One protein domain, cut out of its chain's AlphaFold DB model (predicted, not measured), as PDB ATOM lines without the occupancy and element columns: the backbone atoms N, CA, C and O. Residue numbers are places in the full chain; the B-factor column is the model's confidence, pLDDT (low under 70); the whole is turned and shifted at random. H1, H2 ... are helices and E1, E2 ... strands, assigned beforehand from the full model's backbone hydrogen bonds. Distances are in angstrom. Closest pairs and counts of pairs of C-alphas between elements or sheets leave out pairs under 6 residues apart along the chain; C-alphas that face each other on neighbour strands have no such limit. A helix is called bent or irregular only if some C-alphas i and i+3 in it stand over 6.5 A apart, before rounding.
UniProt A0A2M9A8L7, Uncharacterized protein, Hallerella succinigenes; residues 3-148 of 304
ATOM      1  N   ILE A   3      77.128  56.796 106.027       98.38
ATOM      2  CA  ILE A   3      76.276  57.699 106.815       98.38
ATOM      3  C   ILE A   3      77.157  58.793 107.409       98.38
ATOM      4  O   ILE A   3      78.174  58.489 108.033       98.38
ATOM      5  N   TYR A   4      76.742  60.046 107.257       98.50
ATOM      6  CA  TYR A   4      77.428  61.204 107.817       98.50
ATOM      7  C   TYR A   4      76.505  61.985 108.735       98.50
ATOM      8  O   TYR A   4      75.302  62.097 108.489       98.50
ATOM      9  N   LYS A   5      77.091  62.573 109.778       98.19
ATOM     10  CA  LYS A   5      76.405  63.575 110.587       98.19
ATOM     11  C   LYS A   5      76.320  64.871 109.778       98.19
ATOM     12  O   LYS A   5      77.323  65.321 109.224       98.19
ATOM     13  N   LEU A   6      75.136  65.467 109.723       97.75
ATOM     14  CA  LEU A   6      74.972  66.817 109.202       97.75
ATOM     15  C   LEU A   6      75.553  67.819 110.208       97.75
ATOM     16  O   LEU A   6      75.488  67.614 111.421       97.75
ATOM     17  N   ILE A   7      76.105  68.924 109.728       96.81
ATOM     18  CA  ILE A   7      76.540  70.008 110.604       96.81
ATOM     19  C   ILE A   7      75.295  70.692 111.189       96.81
ATOM     20  O   ILE A   7      74.303  70.939 110.494       96.81
ATOM     21  N   ASP A   8      75.322  70.928 112.499       90.94
ATOM     22  CA  ASP A   8      74.259  71.624 113.223       90.94
ATOM     23  C   ASP A   8      74.292  73.133 112.901       90.94
ATOM     24  O   ASP A   8      75.350  73.687 112.609       90.94
ATOM     25  N   ASP A   9      73.133  73.796 112.943       83.12
ATOM     26  CA  ASP A   9      72.995  75.264 112.887       83.12
ATOM     27  C   ASP A   9      73.631  75.997 111.682       83.12
ATOM     28  O   ASP A   9      73.860  77.206 111.725       83.12
ATOM     29  N   VAL A  10      73.845  75.312 110.556       90.06
ATOM     30  CA  VAL A  10      74.357  75.914 109.307       90.06
ATOM     31  C   VAL A  10      73.256  76.590 108.490       90.06
ATOM     32  O   VAL A  10      72.999  76.215 107.354       90.06
ATOM     33  N   ASN A  11      72.557  77.568 109.071       85.88
ATOM     34  CA  ASN A  11      71.596  78.447 108.380       85.88
ATOM     35  C   ASN A  11      70.507  77.747 107.529       85.88
ATOM     36  O   ASN A  11      69.952  78.381 106.639       85.88
ATOM     37  N   GLY A  12      70.183  76.476 107.798       89.00
ATOM     38  CA  GLY A  12      69.206  75.692 107.026       89.00
ATOM     39  C   GLY A  12      69.786  74.865 105.870       89.00
ATOM     40  O   GLY A  12      69.044  74.207 105.144       89.00
ATOM     41  N   TYR A  13      71.108  74.875 105.689       95.12
ATOM     42  CA  TYR A  13      71.804  74.091 104.672       95.12
ATOM     43  C   TYR A  13      72.001  72.626 105.086       95.12
ATOM     44  O   TYR A  13      72.100  72.284 106.269       95.12
ATOM     45  N   PHE A  14      72.129  71.747 104.091       96.81
ATOM     46  CA  PHE A  14      72.534  70.357 104.296       96.81
ATOM     47  C   PHE A  14      74.028  70.221 104.027       96.81
ATOM     48  O   PHE A  14      74.458  70.041 102.887       96.81
ATOM     49  N   VAL A  15      74.815  70.344 105.093       98.00
ATOM     50  CA  VAL A  15      76.277  70.251 105.048       98.00
ATOM     51  C   VAL A  15      76.733  69.054 105.869       98.00
ATOM     52  O   VAL A  15      76.181  68.815 106.941       98.00
ATOM     53  N   PHE A  16      77.737  68.318 105.402       98.25
ATOM     54  CA  PHE A  16      78.398  67.261 106.171       98.25
ATOM     55  C   PHE A  16      79.916  67.296 105.971       98.25
ATOM     56  O   PHE A  16      80.419  67.888 105.017       98.25
ATOM     57  N   GLU A  17      80.643  66.650 106.877       97.75
ATOM     58  CA  GLU A  17      82.099  66.528 106.809       97.75
ATOM     59  C   GLU A  17      82.506  65.139 106.304       97.75
ATOM     60  O   GLU A  17      81.972  64.117 106.750       97.75
ATOM     61  N   LYS A  18      83.485  65.092 105.393       96.81
ATOM     62  CA  LYS A  18      84.173  63.859 104.996       96.81
ATOM     63  C   LYS A  18      85.674  64.098 104.875       96.81
ATOM     64  O   LYS A  18      86.142  64.699 103.910       96.81
ATOM     65  N   GLY A  19      86.439  63.570 105.828       94.44
ATOM     66  CA  GLY A  19      87.876  63.830 105.890       94.44
ATOM     67  C   GLY A  19      88.122  65.323 106.101       94.44
ATOM     68  O   GLY A  19      87.623  65.885 107.062       94.44
ATOM     69  N   GLN A  20      88.850  65.969 105.190       92.81
ATOM     70  CA  GLN A  20      89.083  67.421 105.235       92.81
ATOM     71  C   GLN A  20      88.026  68.234 104.472       92.81
ATOM     72  O   GLN A  20      88.118  69.459 104.411       92.81
ATOM     73  N   ASN A  21      87.041  67.566 103.865       94.88
ATOM     74  CA  ASN A  21      86.065  68.218 103.011       94.88
ATOM     75  C   ASN A  21      84.805  68.605 103.778       94.88
ATOM     76  O   ASN A  21      84.178  67.759 104.418       94.88
ATOM     77  N   MET A  22      84.411  69.869 103.642       97.12
ATOM     78  CA  MET A  22      83.135  70.396 104.111       97.12
ATOM     79  C   MET A  22      82.191  70.496 102.914       97.12
ATOM     80  O   MET A  22      82.404  71.295 101.995       97.12
ATOM     81  N   VAL A  23      81.177  69.640 102.905       97.75
ATOM     82  CA  VAL A  23      80.423  69.302 101.701       97.75
ATOM     83  C   VAL A  23      78.997  69.829 101.798       97.75
ATOM     84  O   VAL A  23      78.223  69.354 102.626       97.75
ATOM     85  N   LEU A  24      78.645  70.782 100.936       97.50
ATOM     86  CA  LEU A  24      77.281  71.273 100.744       97.50
ATOM     87  C   LEU A  24      76.543  70.396  99.723       97.50
ATOM     88  O   LEU A  24      77.050  70.167  98.625       97.50
ATOM     89  N   VAL A  25      75.341  69.929 100.062       97.50
ATOM     90  CA  VAL A  25      74.473  69.177  99.139       97.50
ATOM     91  C   VAL A  25      73.602  70.141  98.340       97.50
ATOM     92  O   VAL A  25      72.806  70.877  98.923       97.50
ATOM     93  N   ASP A  26      73.698  70.097  97.014       95.69
ATOM     94  CA  ASP A  26      73.003  71.009  96.105       95.69
ATOM     95  C   ASP A  26      72.272  70.242  94.989       95.69
ATOM     96  O   ASP A  26      72.841  69.863  93.968       95.69
ATOM     97  N   THR A  27      70.971  70.016  95.172       95.19
ATOM     98  CA  THR A  27      70.115  69.386  94.153       95.19
ATOM     99  C   THR A  27      69.721  70.322  93.006       95.19
ATOM    100  O   THR A  27      69.172  69.845  92.008       95.19
ATOM    101  N   GLY A  28      69.955  71.631  93.150       91.94
ATOM    102  CA  GLY A  28      69.667  72.654  92.145       91.94
ATOM    103  C   GLY A  28      70.827  72.897  91.180       91.94
ATOM    104  O   GLY A  28      70.629  73.518  90.133       91.94
ATOM    105  N   SER A  29      72.017  72.380  91.494       89.38
ATOM    106  CA  SER A  29      73.187  72.434  90.626       89.38
ATOM    107  C   SER A  29      73.357  71.149  89.808       89.38
ATOM    108  O   SER A  29      73.457  70.061  90.380       89.38
ATOM    109  N   PRO A  30      73.499  71.238  88.474       86.44
ATOM    110  CA  PRO A  30      73.811  70.080  87.643       86.44
ATOM    111  C   PRO A  30      75.252  69.577  87.813       86.44
ATOM    112  O   PRO A  30      75.572  68.468  87.392       86.44
ATOM    113  N   PHE A  31      76.130  70.386  88.413       85.75
ATOM    114  CA  PHE A  31      77.557  70.099  88.513       85.75
ATOM    115  C   PHE A  31      78.053  70.168  89.950       85.75
ATOM    116  O   PHE A  31      77.638  71.027  90.732       85.75
ATOM    117  N   SER A  32      78.998  69.290  90.260       86.94
ATOM    118  CA  SER A  32      79.765  69.335  91.491       86.94
ATOM    119  C   SER A  32      80.992  70.225  91.311       86.94
ATOM    120  O   SER A  32      81.618  70.258  90.241       86.94
ATOM    121  N   PHE A  33      81.339  70.933  92.382       87.06
ATOM    122  CA  PHE A  33      82.465  71.860  92.454       87.06
ATOM    123  C   PHE A  33      83.313  71.542  93.671       87.06
ATOM    124  O   PHE A  33      82.784  71.200  94.728       87.06
ATOM    125  N   HIS A  34      84.623  71.702  93.539       86.44
ATOM    126  CA  HIS A  34      85.571  71.337  94.576       86.44
ATOM    127  C   HIS A  34      86.769  72.278  94.572       86.44
ATOM    128  O   HIS A  34      87.253  72.655  93.509       86.44
ATOM    129  N   CYS A  35      87.239  72.653  95.757       83.12
ATOM    130  CA  CYS A  35      88.482  73.405  95.936       83.12
ATOM    131  C   CYS A  35      89.403  72.776  96.994       83.12
ATOM    132  O   CYS A  35      90.334  73.424  97.476       83.12
ATOM    133  N   GLY A  36      89.113  71.538  97.406       80.12
ATOM    134  CA  GLY A  36      89.946  70.782  98.334       80.12
ATOM    135  C   GLY A  36      91.176  70.183  97.648       80.12
ATOM    136  O   GLY A  36      91.232  70.009  96.431       80.12
ATOM    137  N   SER A  37      92.190  69.861  98.451       78.19
ATOM    138  CA  SER A  37      93.375  69.143  97.968       78.19
ATOM    139  C   SER A  37      93.101  67.656  97.742       78.19
ATOM    140  O   SER A  37      93.692  67.052  96.853       78.19
ATOM    141  N   GLU A  38      92.201  67.071  98.535       85.38
ATOM    142  CA  GLU A  38      91.896  65.642  98.514       85.38
ATOM    143  C   GLU A  38      90.604  65.360  97.741       85.38
ATOM    144  O   GLU A  38      89.577  65.981  98.042       85.38
ATOM    145  N   PRO A  39      90.601  64.376  96.819       88.44
ATOM    146  CA  PRO A  39      89.399  64.008  96.086       88.44
ATOM    147  C   PRO A  39      88.281  63.581  97.043       88.44
ATOM    148  O   PRO A  39      88.516  62.990  98.101       88.44
ATOM    149  N   LEU A  40      87.036  63.826  96.641       93.12
ATOM    150  CA  LEU A  40      85.873  63.344  97.375       93.12
ATOM    151  C   LEU A  40      85.313  62.110  96.672       93.12
ATOM    152  O   LEU A  40      84.783  62.194  95.563       93.12
ATOM    153  N   SER A  41      85.357  60.975  97.360       96.12
ATOM    154  CA  SER A  41      84.607  59.774  96.988       96.12
ATOM    155  C   SER A  41      83.540  59.499  98.038       96.12
ATOM    156  O   SER A  41      83.794  59.730  99.212       96.12
ATOM    157  N   ILE A  42      82.373  58.982  97.658       97.38
ATOM    158  CA  ILE A  42      81.288  58.527  98.549       97.38
ATOM    159  C   ILE A  42      80.882  57.126  98.095       97.38
ATOM    160  O   ILE A  42      80.765  56.888  96.900       97.38
ATOM    161  N   CYS A  43      80.734  56.177  99.019       96.38
ATOM    162  CA  CYS A  43      80.487  54.762  98.723       96.38
ATOM    163  C   CYS A  43      81.492  54.209  97.696       96.38
ATOM    164  O   CYS A  43      81.107  53.613  96.693       96.38
ATOM    165  N   TYR A  44      82.786  54.488  97.906       94.38
ATOM    166  CA  TYR A  44      83.890  54.155  96.984       94.38
ATOM    167  C   TYR A  44      83.769  54.734  95.562       94.38
ATOM    168  O   TYR A  44      84.571  54.409  94.691       94.38
ATOM    169  N   THR A  45      82.807  55.624  95.327       93.19
ATOM    170  CA  THR A  45      82.556  56.253  94.034       93.19
ATOM    171  C   THR A  45      83.096  57.673  94.047       93.19
ATOM    172  O   THR A  45      82.674  58.493  94.860       93.19
ATOM    173  N   THR A  46      84.037  57.983  93.157       92.88
ATOM    174  CA  THR A  46      84.597  59.336  93.037       92.88
ATOM    175  C   THR A  46      83.541  60.314  92.525       92.88
ATOM    176  O   THR A  46      82.897  60.090  91.492       92.88
ATOM    177  N   CYS A  47      83.360  61.399  93.272       89.81
ATOM    178  CA  CYS A  47      82.419  62.470  92.975       89.81
ATOM    179  C   CYS A  47      83.094  63.684  92.363       89.81
ATOM    180  O   CYS A  47      82.601  64.187  91.362       89.81
ATOM    181  N   VAL A  48      84.215  64.106  92.942       83.00
ATOM    182  CA  VAL A  48      85.054  65.192  92.431       83.00
ATOM    183  C   VAL A  48      86.514  64.814  92.618       83.00
ATOM    184  O   VAL A  48      86.881  64.147  93.595       83.00
ATOM    185  N   THR A  49      87.339  65.208  91.659       70.56
ATOM    186  CA  THR A  49      88.790  65.051  91.738       70.56
ATOM    187  C   THR A  49      89.413  66.245  92.473       70.56
ATOM    188  O   THR A  49      88.836  67.328  92.488       70.56
ATOM    189  N   GLY A  50      90.549  66.040  93.152       60.91
ATOM    190  CA  GLY A  50      91.302  67.135  93.784       60.91
ATOM    191  C   GLY A  50      91.927  68.076  92.743       60.91
ATOM    192  O   GLY A  50      91.843  67.813  91.542       60.91
ATOM    193  N   ASN A  51      92.611  69.130  93.200       55.78
ATOM    194  CA  ASN A  51      93.204  70.180  92.347       55.78
ATOM    195  C   ASN A  51      94.077  69.674  91.170       55.78
ATOM    196  O   ASN A  51      94.197  70.372  90.166       55.78
ATOM    197  N   ASP A  52      94.636  68.461  91.242       42.72
ATOM    198  CA  ASP A  52      95.451  67.875  90.165       42.72
ATOM    199  C   ASP A  52      94.629  67.136  89.080       42.72
ATOM    200  O   ASP A  52      95.134  66.869  87.987       42.72
ATOM    201  N   GLY A  53      93.360  66.798  89.348       43.19
ATOM    202  CA  GLY A  53      92.461  66.088  88.420       43.19
ATOM    203  C   GLY A  53      91.495  66.985  87.632       43.19
ATOM    204  O   GLY A  53      90.933  66.552  86.619       43.19
ATOM    205  N   ASP A  54      91.373  68.250  88.042       50.41
ATOM    206  CA  ASP A  54      90.375  69.216  87.561       50.41
ATOM    207  C   ASP A  54      90.492  69.491  86.045       50.41
ATOM    208  O   ASP A  54      89.514  69.746  85.350       50.41
ATOM    209  N   ILE A  55      91.681  69.331  85.457       47.84
ATOM    210  CA  ILE A  55      91.935  69.658  84.043       47.84
ATOM    211  C   ILE A  55      91.350  68.609  83.087       47.84
ATOM    212  O   ILE A  55      90.763  68.967  82.063       47.84
ATOM    213  N   SER A  56      91.470  67.317  83.409       48.06
ATOM    214  CA  SER A  56      90.889  66.247  82.581       48.06
ATOM    215  C   SER A  56      89.365  66.263  82.667       48.06
ATOM    216  O   SER A  56      88.680  66.044  81.667       48.06
ATOM    217  N   GLU A  57      88.830  66.540  83.855       51.06
ATOM    218  CA  GLU A  57      87.393  66.592  84.098       51.06
ATOM    219  C   GLU A  57      86.767  67.844  83.469       51.06
ATOM    220  O   GLU A  57      85.765  67.743  82.761       51.06
ATOM    221  N   MET A  58      87.404  69.010  83.612       52.56
ATOM    222  CA  MET A  58      86.983  70.246  82.951       52.56
ATOM    223  C   MET A  58      87.082  70.130  81.421       52.56
ATOM    224  O   MET A  58      86.179  70.596  80.727       52.56
ATOM    225  N   SER A  59      88.099  69.442  80.884       50.97
ATOM    226  CA  SER A  59      88.203  69.121  79.449       50.97
ATOM    227  C   SER A  59      87.064  68.210  78.977       50.97
ATOM    228  O   SER A  59      86.451  68.473  77.942       50.97
ATOM    229  N   GLN A  60      86.722  67.172  79.748       54.69
ATOM    230  CA  GLN A  60      85.593  66.290  79.434       54.69
ATOM    231  C   GLN A  60      84.251  67.038  79.505       54.69
ATOM    232  O   GLN A  60      83.394  66.854  78.640       54.69
ATOM    233  N   ARG A  61      84.074  67.925  80.494       58.34
ATOM    234  CA  ARG A  61      82.900  68.808  80.606       58.34
ATOM    235  C   ARG A  61      82.801  69.735  79.389       58.34
ATOM    236  O   ARG A  61      81.724  69.850  78.808       58.34
ATOM    237  N   LEU A  62      83.923  70.313  78.949       56.66
ATOM    238  CA  LEU A  62      84.008  71.124  77.729       56.66
ATOM    239  C   LEU A  62      83.566  70.324  76.494       56.66
ATOM    240  O   LEU A  62      82.754  70.807  75.704       56.66
ATOM    241  N   HIS A  63      84.058  69.090  76.353       57.56
ATOM    242  CA  HIS A  63      83.662  68.188  75.272       57.56
ATOM    243  C   HIS A  63      82.164  67.881  75.289       57.56
ATOM    244  O   HIS A  63      81.511  68.029  74.257       57.56
ATOM    245  N   ASN A  64      81.598  67.550  76.449       56.38
ATOM    246  CA  ASN A  64      80.176  67.226  76.567       56.38
ATOM    247  C   ASN A  64      79.270  68.419  76.206       56.38
ATOM    248  O   ASN A  64      78.224  68.227  75.588       56.38
ATOM    249  N   VAL A  65      79.656  69.652  76.558       55.16
ATOM    250  CA  VAL A  65      78.891  70.850  76.166       55.16
ATOM    251  C   VAL A  65      78.969  71.087  74.655       55.16
ATOM    252  O   VAL A  65      77.962  71.413  74.028       55.16
ATOM    253  N   ILE A  66      80.138  70.869  74.050       56.56
ATOM    254  CA  ILE A  66      80.331  71.019  72.602       56.56
ATOM    255  C   ILE A  66      79.552  69.969  71.814       56.56
ATOM    256  O   ILE A  66      79.006  70.291  70.762       56.56
ATOM    257  N   GLU A  67      79.457  68.735  72.312       59.56
ATOM    258  CA  GLU A  67      78.640  67.701  71.666       59.56
ATOM    259  C   GLU A  67      77.138  68.004  71.739       59.56
ATOM    260  O   GLU A  67      76.401  67.660  70.814       59.56
ATOM    261  N   LYS A  68      76.676  68.673  72.803       55.69
ATOM    262  CA  LYS A  68      75.259  69.015  72.996       55.69
ATOM    263  C   LYS A  68      74.799  70.242  72.192       55.69
ATOM    264  O   LYS A  68      73.600  70.369  71.950       55.69
ATOM    265  N   ASP A  69      75.703  71.120  71.743       53.91
ATOM    266  CA  ASP A  69      75.362  72.291  70.920       53.91
ATOM    267  C   ASP A  69      76.018  72.226  69.533       53.91
ATOM    268  O   ASP A  69      77.199  72.526  69.349       53.91
ATOM    269  N   ALA A  70      75.214  71.916  68.511       58.31
ATOM    270  CA  ALA A  70      75.660  71.847  67.119       58.31
ATOM    271  C   ALA A  70      76.299  73.155  66.607       58.31
ATOM    272  O   ALA A  70      77.082  73.123  65.656       58.31
ATOM    273  N   LYS A  71      76.016  74.308  67.232       50.56
ATOM    274  CA  LYS A  71      76.663  75.590  66.898       50.56
ATOM    275  C   LYS A  71      78.117  75.651  67.363       50.56
ATOM    276  O   LYS A  71      78.888  76.440  66.821       50.56
ATOM    277  N   LEU A  72      78.493  74.826  68.336       52.44
ATOM    278  CA  LEU A  72      79.854  74.699  68.851       52.44
ATOM    279  C   LEU A  72      80.657  73.609  68.127       52.44
ATOM    280  O   LEU A  72      81.861  73.510  68.342       52.44
ATOM    281  N   ALA A  73      80.046  72.848  67.210       60.50
ATOM    282  CA  ALA A  73      80.715  71.802  66.432       60.50
ATOM    283  C   ALA A  73      82.032  72.240  65.741       60.50
ATOM    284  O   ALA A  73      82.971  71.443  65.737       60.50
ATOM    285  N   PRO A  74      82.191  73.481  65.225       57.78
ATOM    286  CA  PRO A  74      83.469  73.939  64.664       57.78
ATOM    287  C   PRO A  74      84.623  74.033  65.679       57.78
ATOM    288  O   PRO A  74      85.780  74.106  65.280       57.78
ATOM    289  N   LEU A  75      84.325  74.054  66.982       52.09
ATOM    290  CA  LEU A  75      85.321  74.091  68.058       52.09
ATOM    291  C   LEU A  75      85.799  72.692  68.463       52.09
ATOM    292  O   LEU A  75      86.800  72.580  69.163       52.09
ATOM    293  N   ARG A  76      85.125  71.632  68.000       57.12
ATOM    294  CA  ARG A  76      85.450  70.235  68.315       57.12
ATOM    295  C   ARG A  76      86.872  69.872  67.881       57.12
ATOM    296  O   ARG A  76      87.692  69.496  68.711       57.12
ATOM    297  N   THR A  77      87.200  70.131  66.616       53.19
ATOM    298  CA  THR A  77      88.550  69.961  66.052       53.19
ATOM    299  C   THR A  77      89.590  70.872  66.698       53.19
ATOM    300  O   THR A  77      90.783  70.590  66.627       53.19
ATOM    301  N   LEU A  78      89.153  71.967  67.325       49.94
ATOM    302  CA  LEU A  78      90.026  72.906  68.017       49.94
ATOM    303  C   LEU A  78      90.327  72.484  69.461       49.94
ATOM    304  O   LEU A  78      91.209  73.068  70.062       49.94
ATOM    305  N   ILE A  79      89.610  71.521  70.039       52.91
ATOM    306  CA  ILE A  79      89.820  71.064  71.425       52.91
ATOM    307  C   ILE A  79      90.428  69.664  71.458       52.91
ATOM    308  O   ILE A  79      91.263  69.396  72.317       52.91
ATOM    309  N   GLU A  80      90.142  68.829  70.454       52.22
ATOM    310  CA  GLU A  80      90.732  67.490  70.268       52.22
ATOM    311  C   GLU A  80      92.276  67.494  70.078       52.22
ATOM    312  O   GLU A  80      92.881  66.432  69.960       52.22
ATOM    313  N   GLY A  81      92.943  68.660  70.088       45.84
ATOM    314  CA  GLY A  81      94.401  68.796  69.936       45.84
ATOM    315  C   GLY A  81      95.107  69.741  70.920       45.84
ATOM    316  O   GLY A  81      96.257  70.114  70.675       45.84
ATOM    317  N   PHE A  82      94.455  70.192  71.997       47.34
ATOM    318  CA  PHE A  82      95.031  71.209  72.887       47.34
ATOM    319  C   PHE A  82      95.655  70.595  74.152       47.34
ATOM    320  O   PHE A  82      94.964  70.002  74.972       47.34
ATOM    321  N   SER A  83      96.969  70.789  74.340       51.53
ATOM    322  CA  SER A  83      97.612  70.706  75.660       51.53
ATOM    323  C   SER A  83      97.245  71.941  76.505       51.53
ATOM    324  O   SER A  83      96.752  72.940  75.972       51.53
ATOM    325  N   LEU A  84      97.514  71.917  77.819       46.09
ATOM    326  CA  LEU A  84      97.321  73.063  78.731       46.09
ATOM    327  C   LEU A  84      97.922  74.379  78.208       46.09
ATOM    328  O   LEU A  84      97.313  75.437  78.350       46.09
ATOM    329  N   GLU A  85      99.084  74.316  77.557       48.25
ATOM    330  CA  GLU A  85      99.744  75.480  76.951       48.25
ATOM    331  C   GLU A  85      98.936  76.075  75.788       48.25
ATOM    332  O   GLU A  85      98.926  77.291  75.583       48.25
ATOM    333  N   ASN A  86      98.187  75.243  75.061       53.44
ATOM    334  CA  ASN A  86      97.405  75.683  73.914       53.44
ATOM    335  C   ASN A  86      96.083  76.337  74.347       53.44
ATOM    336  O   ASN A  86      95.634  77.280  73.690       53.44
ATOM    337  N   LEU A  87      95.467  75.924  75.470       54.88
ATOM    338  CA  LEU A  87      94.205  76.515  75.963       54.88
ATOM    339  C   LEU A  87      94.335  78.026  76.208       54.88
ATOM    340  O   LEU A  87      93.411  78.791  75.927       54.88
ATOM    341  N   ASN A  88      95.523  78.485  76.599       49.94
ATOM    342  CA  ASN A  88      95.829  79.909  76.699       49.94
ATOM    343  C   ASN A  88      95.750  80.653  75.362       49.94
ATOM    344  O   ASN A  88      95.262  81.784  75.313       49.94
ATOM    345  N   GLY A  89      96.191  80.034  74.266       54.97
ATOM    346  CA  GLY A  89      96.028  80.580  72.919       54.97
ATOM    347  C   GLY A  89      94.553  80.690  72.522       54.97
ATOM    348  O   GLY A  89      94.130  81.719  71.986       54.97
ATOM    349  N   LEU A  90      93.752  79.674  72.866       56.72
ATOM    350  CA  LEU A  90      92.311  79.662  72.619       56.72
ATOM    351  C   LEU A  90      91.614  80.805  73.362       56.72
ATOM    352  O   LEU A  90      90.981  81.642  72.716       56.72
ATOM    353  N   PHE A  91      91.791  80.913  74.680       58.28
ATOM    354  CA  PHE A  91      91.136  81.936  75.504       58.28
ATOM    355  C   PHE A  91      91.666  83.368  75.285       58.28
ATOM    356  O   PHE A  91      91.020  84.336  75.693       58.28
ATOM    357  N   ARG A  92      92.803  83.542  74.596       59.00
ATOM    358  CA  ARG A  92      93.272  84.853  74.103       59.00
ATOM    359  C   ARG A  92      92.612  85.272  72.785       59.00
ATOM    360  O   ARG A  92      92.564  86.464  72.486       59.00
ATOM    361  N   SER A  93      92.087  84.327  72.004       59.44
ATOM    362  CA  SER A  93      91.372  84.628  70.761       59.44
ATOM    363  C   SER A  93      89.955  85.152  71.037       59.44
ATOM    364  O   SER A  93      89.308  84.741  71.999       59.44
ATOM    365  N   ARG A  94      89.412  86.009  70.157       54.38
ATOM    366  CA  ARG A  94      88.010  86.475  70.267       54.38
ATOM    367  C   ARG A  94      87.003  85.317  70.314       54.38
ATOM    368  O   ARG A  94      85.990  85.429  70.995       54.38
ATOM    369  N   HIS A  95      87.289  84.217  69.615       49.09
ATOM    370  CA  HIS A  95      86.430  83.033  69.589       49.09
ATOM    371  C   HIS A  95      86.485  82.246  70.903       49.09
ATOM    372  O   HIS A  95      85.436  81.883  71.422       49.09
ATOM    373  N   GLY A  96      87.666  82.051  71.498       57.06
ATOM    374  CA  GLY A  96      87.762  81.409  72.813       57.06
ATOM    375  C   GLY A  96      87.253  82.291  73.950       57.06
ATOM    376  O   GLY A  96      86.705  81.766  74.912       57.06
ATOM    377  N   GLN A  97      87.325  83.622  73.823       58.34
ATOM    378  CA  GLN A  97      86.659  84.529  74.766       58.34
ATOM    379  C   GLN A  97      85.135  84.439  74.683       58.34
ATOM    380  O   GLN A  97      84.463  84.409  75.712       58.34
ATOM    381  N   ALA A  98      84.586  84.366  73.468       53.91
ATOM    382  CA  ALA A  98      83.161  84.135  73.265       53.91
ATOM    383  C   ALA A  98      82.735  82.762  73.808       53.91
ATOM    384  O   ALA A  98      81.728  82.681  74.499       53.91
ATOM    385  N   LEU A  99      83.533  81.713  73.576       54.25
ATOM    386  CA  LEU A  99      83.282  80.366  74.085       54.25
ATOM    387  C   LEU A  99      83.312  80.310  75.614       54.25
ATOM    388  O   LEU A  99      82.366  79.826  76.219       54.25
ATOM    389  N   ALA A 100      84.353  80.846  76.248       58.31
ATOM    390  CA  ALA A 100      84.430  80.912  77.703       58.31
ATOM    391  C   ALA A 100      83.242  81.668  78.299       58.31
ATOM    392  O   ALA A 100      82.659  81.221  79.279       58.31
ATOM    393  N   LYS A 101      82.824  82.768  77.661       56.09
ATOM    394  CA  LYS A 101      81.629  83.512  78.062       56.09
ATOM    395  C   LYS A 101      80.353  82.672  77.933       56.09
ATOM    396  O   LYS A 101      79.533  82.713  78.842       56.09
ATOM    397  N   THR A 102      80.200  81.904  76.853       48.75
ATOM    398  CA  THR A 102      79.077  80.968  76.656       48.75
ATOM    399  C   THR A 102      79.076  79.840  77.690       48.75
ATOM    400  O   THR A 102      78.016  79.396  78.107       48.75
ATOM    401  N   LEU A 103      80.255  79.403  78.132       50.62
ATOM    402  CA  LEU A 103      80.430  78.324  79.109       50.62
ATOM    403  C   LEU A 103      80.467  78.813  80.566       50.62
ATOM    404  O   LEU A 103      80.710  78.017  81.467       50.62
ATOM    405  N   GLY A 104      80.296  80.117  80.808       49.50
ATOM    406  CA  GLY A 104      80.428  80.704  82.146       49.50
ATOM    407  C   GLY A 104      81.845  80.626  82.736       49.50
ATOM    408  O   GLY A 104      82.038  80.878  83.923       49.50
ATOM    409  N   LEU A 105      82.853  80.301  81.926       56.84
ATOM    410  CA  LEU A 105      84.242  80.208  82.358       56.84
ATOM    411  C   LEU A 105      84.817  81.606  82.598       56.84
ATOM    412  O   LEU A 105      84.811  82.475  81.720       56.84
ATOM    413  N   ASN A 106      85.378  81.813  83.787       56.53
ATOM    414  CA  ASN A 106      86.126  83.023  84.086       56.53
ATOM    415  C   ASN A 106      87.535  82.922  83.481       56.53
ATOM    416  O   ASN A 106      88.432  82.293  84.034       56.53
ATOM    417  N   ILE A 107      87.724  83.574  82.336       58.59
ATOM    418  CA  ILE A 107      88.985  83.582  81.583       58.59
ATOM    419  C   ILE A 107      90.157  84.115  82.415       58.59
ATOM    420  O   ILE A 107      91.273  83.627  82.281       58.59
ATOM    421  N   GLU A 108      89.921  85.119  83.260       56.03
ATOM    422  CA  GLU A 108      90.960  85.686  84.129       56.03
ATOM    423  C   GLU A 108      91.392  84.669  85.194       56.03
ATOM    424  O   GLU A 108      92.582  84.539  85.465       56.03
ATOM    425  N   ALA A 109      90.447  83.886  85.729       52.16
ATOM    426  CA  ALA A 109      90.745  82.814  86.680       52.16
ATOM    427  C   ALA A 109      91.535  81.667  86.025       52.16
ATOM    428  O   ALA A 109      92.494  81.176  86.610       52.16
ATOM    429  N   LEU A 110      91.188  81.294  84.787       53.34
ATOM    430  CA  LEU A 110      91.927  80.283  84.017       53.34
ATOM    431  C   LEU A 110      93.370  80.719  83.708       53.34
ATOM    432  O   LEU A 110      94.278  79.895  83.755       53.34
ATOM    433  N   LYS A 111      93.594  82.011  83.427       54.94
ATOM    434  CA  LYS A 111      94.944  82.567  83.238       54.94
ATOM    435  C   LYS A 111      95.754  82.554  84.538       54.94
ATOM    436  O   LYS A 111      96.890  82.103  84.526       54.94
ATOM    437  N   ALA A 112      95.162  82.996  85.650       49.22
ATOM    438  CA  ALA A 112      95.836  83.028  86.950       49.22
ATOM    439  C   ALA A 112      96.244  81.625  87.438       49.22
ATOM    440  O   ALA A 112      97.337  81.455  87.972       49.22
ATOM    441  N   ALA A 113      95.399  80.614  87.192       47.97
ATOM    442  CA  ALA A 113      95.707  79.213  87.488       47.97
ATOM    443  C   ALA A 113      96.899  78.684  86.667       47.97
ATOM    444  O   ALA A 113      97.715  77.922  87.180       47.97
ATOM    445  N   HIS A 114      97.027  79.106  85.405       48.72
ATOM    446  CA  HIS A 114      98.154  78.731  84.550       48.72
ATOM    447  C   HIS A 114      99.477  79.381  84.980       48.72
ATOM    448  O   HIS A 114     100.526  78.752  84.877       48.72
ATOM    449  N   ASP A 115      99.433  80.617  85.478       47.22
ATOM    450  CA  ASP A 115     100.629  81.389  85.841       47.22
ATOM    451  C   ASP A 115     101.221  80.993  87.218       47.22
ATOM    452  O   ASP A 115     102.187  81.600  87.681       47.22
ATOM    453  N   GLY A 116     100.687  79.946  87.865       42.06
ATOM    454  CA  GLY A 116     101.251  79.350  89.084       42.06
ATOM    455  C   GLY A 116     101.052  80.172  90.362       42.06
ATOM    456  O   GLY A 116     101.687  79.887  91.379       42.06
ATOM    457  N   ASP A 117     100.174  81.178  90.339       40.69
ATOM    458  CA  ASP A 117      99.898  82.026  91.497       40.69
ATOM    459  C   ASP A 117      98.914  81.304  92.440       40.69
ATOM    460  O   ASP A 117      97.691  81.405  92.338       40.69
ATOM    461  N   ALA A 118      99.471  80.505  93.356       39.72
ATOM    462  CA  ALA A 118      98.783  79.564  94.252       39.72
ATOM    463  C   ALA A 118      97.860  80.201  95.320       39.72
ATOM    464  O   ALA A 118      97.504  79.560  96.310       39.72
ATOM    465  N   LYS A 119      97.422  81.449  95.128       38.94
ATOM    466  CA  LYS A 119      96.232  82.008  95.787       38.94
ATOM    467  C   LYS A 119      95.057  81.995  94.818       38.94
ATOM    468  O   LYS A 119      94.409  83.008  94.563       38.94
ATOM    469  N   MET A 120      94.772  80.817  94.281       40.69
ATOM    470  CA  MET A 120      93.547  80.567  93.545       40.69
ATOM    471  C   MET A 120      92.397  80.490  94.562       40.69
ATOM    472  O   MET A 120      92.000  79.416  94.997       40.69
ATOM    473  N   THR A 121      91.876  81.648  94.983       40.47
ATOM    474  CA  THR A 121      90.530  81.741  95.569       40.47
ATOM    475  C   THR A 121      89.579  81.231  94.500       40.47
ATOM    476  O   THR A 121      89.364  81.897  93.484       40.47
ATOM    477  N   ALA A 122      89.161  79.985  94.685       42.38
ATOM    478  CA  ALA A 122      88.608  79.069  93.709       42.38
ATOM    479  C   ALA A 122      87.359  79.609  93.001       42.38
ATOM    480  O   ALA A 122      86.257  79.162  93.280       42.38
ATOM    481  N   LYS A 123      87.532  80.517  92.029       46.56
ATOM    482  CA  LYS A 123      86.522  80.861  91.016       46.56
ATOM    483  C   LYS A 123      86.423  79.766  89.964       46.56
ATOM    484  O   LYS A 123      86.559  80.027  88.768       46.56
ATOM    485  N   VAL A 124      86.175  78.539  90.412       48.50
ATOM    486  CA  VAL A 124      85.818  77.423  89.535       48.50
ATOM    487  C   VAL A 124      84.479  77.796  88.902       48.50
ATOM    488  O   VAL A 124      83.492  77.998  89.604       48.50
ATOM    489  N   LEU A 125      84.460  78.021  87.583       56.06
ATOM    490  CA  LEU A 125      83.256  78.421  86.827       56.06
ATOM    491  C   LEU A 125      82.542  79.689  87.362       56.06
ATOM    492  O   LEU A 125      81.350  79.891  87.145       56.06
ATOM    493  N   GLY A 126      83.275  80.571  88.053       65.38
ATOM    494  CA  GLY A 126      82.728  81.805  88.632       65.38
ATOM    495  C   GLY A 126      82.059  81.652  90.002       65.38
ATOM    496  O   GLY A 126      81.519  82.639  90.500       65.38
ATOM    497  N   ILE A 127      82.125  80.471  90.620       74.12
ATOM    498  CA  ILE A 127      81.659  80.227  91.991       74.12
ATOM    499  C   ILE A 127      82.706  80.713  92.984       74.12
ATOM    500  O   ILE A 127      83.870  80.394  92.837       74.12
ATOM    501  N   ASP A 128      82.317  81.478  93.995       84.50
ATOM    502  CA  ASP A 128      83.240  82.004  95.001       84.50
ATOM    503  C   ASP A 128      83.068  81.234  96.321       84.50
ATOM    504  O   ASP A 128      82.141  81.506  97.087       84.50
ATOM    505  N   PHE A 129      83.934  80.245  96.573       87.56
ATOM    506  CA  PHE A 129      83.871  79.417  97.785       87.56
ATOM    507  C   PHE A 129      84.046  80.221  99.081       87.56
ATOM    508  O   PHE A 129      83.463  79.839 100.096       87.56
ATOM    509  N   ASP A 130      84.760  81.351  99.063       89.19
ATOM    510  CA  ASP A 130      84.880  82.221 100.238       89.19
ATOM    511  C   ASP A 130      83.548  82.931 100.515       89.19
ATOM    512  O   ASP A 130      83.083  82.984 101.660       89.19
ATOM    513  N   ALA A 131      82.892  83.440  99.466       89.50
ATOM    514  CA  ALA A 131      81.570  84.054  99.582       89.50
ATOM    515  C   ALA A 131      80.508  83.042 100.043       89.50
ATOM    516  O   ALA A 131      79.711  83.363 100.931       89.50
ATOM    517  N   ILE A 132      80.538  81.820  99.500       91.62
ATOM    518  CA  ILE A 132      79.655  80.722  99.919       91.62
ATOM    519  C   ILE A 132      79.922  80.359 101.372       91.62
ATOM    520  O   ILE A 132      78.985  80.335 102.165       91.62
ATOM    521  N   SER A 133      81.180  80.142 101.749       93.81
ATOM    522  CA  SER A 133      81.553  79.784 103.119       93.81
ATOM    523  C   SER A 133      81.087  80.830 104.125       93.81
ATOM    524  O   SER A 133      80.505  80.503 105.158       93.81
ATOM    525  N   LYS A 134      81.268  82.113 103.793       93.31
ATOM    526  CA  LYS A 134      80.776  83.228 104.608       93.31
ATOM    527  C   LYS A 134      79.252  83.227 104.731       93.31
ATOM    528  O   LYS A 134      78.740  83.556 105.799       93.31
ATOM    529  N   HIS A 135      78.536  82.907 103.655       92.62
ATOM    530  CA  HIS A 135      77.077  82.887 103.655       92.62
ATOM    531  C   HIS A 135      76.503  81.685 104.422       92.62
ATOM    532  O   HIS A 135      75.604  81.843 105.249       92.62
ATOM    533  N   VAL A 136      77.049  80.490 104.187       93.94
ATOM    534  CA  VAL A 136      76.631  79.250 104.856       93.94
ATOM    535  C   VAL A 136      77.045  79.257 106.332       93.94
ATOM    536  O   VAL A 136      76.306  78.757 107.175       93.94
ATOM    537  N   GLY A 137      78.183  79.879 106.661       94.94
ATOM    538  CA  GLY A 137      78.708  80.011 108.025       94.94
ATOM    539  C   GLY A 137      79.773  78.974 108.401       94.94
ATOM    540  O   GLY A 137      80.220  78.952 109.545       94.94
ATOM    541  N   VAL A 138      80.199  78.135 107.454       96.00
ATOM    542  CA  VAL A 138      81.244  77.109 107.616       96.00
ATOM    543  C   VAL A 138      82.145  77.080 106.376       96.00
ATOM    544  O   VAL A 138      81.698  77.510 105.313       96.00
ATOM    545  N   PRO A 139      83.405  76.613 106.476       95.38
ATOM    546  CA  PRO A 139      84.362  76.652 105.368       95.38
ATOM    547  C   PRO A 139      84.046  75.580 104.318       95.38
ATOM    548  O   PRO A 139      84.641  74.510 104.339       95.38
ATOM    549  N   ILE A 140      83.092  75.849 103.426       95.06
ATOM    550  CA  ILE A 140      82.698  74.950 102.339       95.06
ATOM    551  C   ILE A 140      83.880  74.735 101.394       95.06
ATOM    552  O   ILE A 140      84.445  75.692 100.872       95.06
ATOM    553  N   THR A 141      84.212  73.470 101.141       93.38
ATOM    554  CA  THR A 141      85.254  73.077 100.177       93.38
ATOM    555  C   THR A 141      84.695  72.320  98.979       93.38
ATOM    556  O   THR A 141      85.369  72.191  97.957       93.38
ATOM    557  N   THR A 142      83.460  71.824  99.092       94.00
ATOM    558  CA  THR A 142      82.793  71.067  98.034       94.00
ATOM    559  C   THR A 142      81.311  71.410  97.974       94.00
ATOM    560  O   THR A 142      80.638  71.464  99.001       94.00
ATOM    561  N   ILE A 143      80.794  71.562  96.759       93.69
ATOM    562  CA  ILE A 143      79.362  71.572  96.457       93.69
ATOM    563  C   ILE A 143      79.080  70.312  95.645       93.69
ATOM    564  O   ILE A 143      79.691  70.110  94.596       93.69
ATOM    565  N   LEU A 144      78.191  69.452  96.133       95.69
ATOM    566  CA  LEU A 144      77.757  68.254  95.422       95.69
ATOM    567  C   LEU A 144      76.517  68.554  94.590       95.69
ATOM    568  O   LEU A 144      75.440  68.717  95.158       95.69
ATOM    569  N   GLY A 145      76.692  68.582  93.270       93.44
ATOM    570  CA  GLY A 145      75.621  68.685  92.286       93.44
ATOM    571  C   GLY A 145      75.106  67.325  91.814       93.44
ATOM    572  O   GLY A 145      75.571  66.259  92.238       93.44
ATOM    573  N   THR A 146      74.129  67.345  90.909       92.69
ATOM    574  CA  THR A 146      73.428  66.132  90.460       92.69
ATOM    575  C   THR A 146      74.302  65.154  89.672       92.69
ATOM    576  O   THR A 146      74.039  63.952  89.710       92.69
ATOM    577  N   ASP A 147      75.385  65.605  89.042       90.19
ATOM    578  CA  ASP A 147      76.409  64.752  88.420       90.19
ATOM    579  C   ASP A 147      77.048  63.733  89.389       90.19
ATOM    580  O   ASP A 147      77.351  62.607  88.989       90.19
ATOM    581  N   CYS A 148      77.229  64.089  90.663       94.62
ATOM    582  CA  CYS A 148      77.636  63.156  91.718       94.62
ATOM    583  C   CYS A 148      76.424  62.555  92.429       94.62
ATOM    584  O   CYS A 148      76.385  61.340  92.619       94.62
TER     585      CYS A 148
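AT A GLANCE: This is residues 3 to 148 of the 304 residues of an uncharacterized protein of Hallerella succinigenes (UniProt A0A2M9A8L7). The model is two lobes set one after the other along the longest axis: a strand lobe, with the small sheet E2 E3 E6, the hairpin E4 and E5 beside it, E1 at the far end and H6 grazing the sheet, and a loose cluster of five helices, H1 to H5. The chain leaves the strand lobe after E5, makes the helical lobe and comes back through residues 115 to 128 to add H6 and E6. The printed part has 146 residues, with six named helices and six named strands in the order E1 E2 E3 E4 E5 H1 H2 H3 H4 H5 H6 E6, class mixed; the sheet E2 E3 E6 is mixed too, and E4 and E5 are antiparallel. The whole is compact, with a radius of gyration of the C-alphas of 16.4 A, and elongated, spanning 49 by 30 by 24 A.

IN THESE COORDINATES: E1 is residues 3 to 5, beginning at C-alpha 3 (76.276, 57.699, 106.815). E2 is residues 15 to 18, E3 residues 21 to 25, 12.3 A long, E4 residues 40 to 42 and E5 residues 45 to 48. H1, residues 54 to 68, is 21.0 A long and begins at C-alpha 54 (90.375, 69.216, 87.561). H2 is residues 70 to 79, 14.8 A, and irregular: C-alphas 71 and 74 are 7.4 A apart. H3 is residues 84 to 92, 13.3 A, H4 residues 94 to 102, H5 residues 107 to 114 and H6 residues 129 to 136. E6, residues 142 to 144, ends at C-alpha 144 (77.757, 68.254, 95.422).

HOW THE PARTS SIT: E1 pairs with no named strand; its closest C-alpha to E2 is that of Lys 5, 6.1 A from that of Phe 16. E2 and E3 are an antiparallel hairpin, with N 16 and O 23 at 3.0 A. E3 and E6 are parallel, with N 144 and O 24 at 2.8 A. E4 and E5 are an antiparallel hairpin, with N 42 and O 45 at 2.9 A. H6 only grazes the sheet E2 E3 E6. H1, with residues 63 to 67 alone, touches H2 in a helical hairpin, closest at the C-alphas of Ile 66 and Leu 72, 5.3 A; they run opposite ways at a tilt of 36 degrees, only just steep. H2 and H3 are near each other. H3 and H4 touch only at the corner, about perpendicular at 85 degrees, closest at the C-alphas of Leu 90 and Gly 96, 4.9 A. H5 is close to but not clearly touching H3, where the C-alphas of Phe 91 and Ile 107 are 6.7 A apart, and H4, where those of Ala 100 and Ile 107 are 6.6 A apart. Every O i to N i+4 pair is within hydrogen-bond range in H1, H4, H5 and H6; H3 has 3 of 5, and H2 1 of 6, with 5 of 7 O i to N i+3 pairs.

THE WHOLE: The C-alphas farthest apart, those of Asp 9 and Thr 77, are 49.6 A apart. The printed part has no cut. The links E3 to E4 and H5 to H6 are long, 14 residues each. Residues 50 to 126 are under 70 in pLDDT; the mean of the printed part is 70.9.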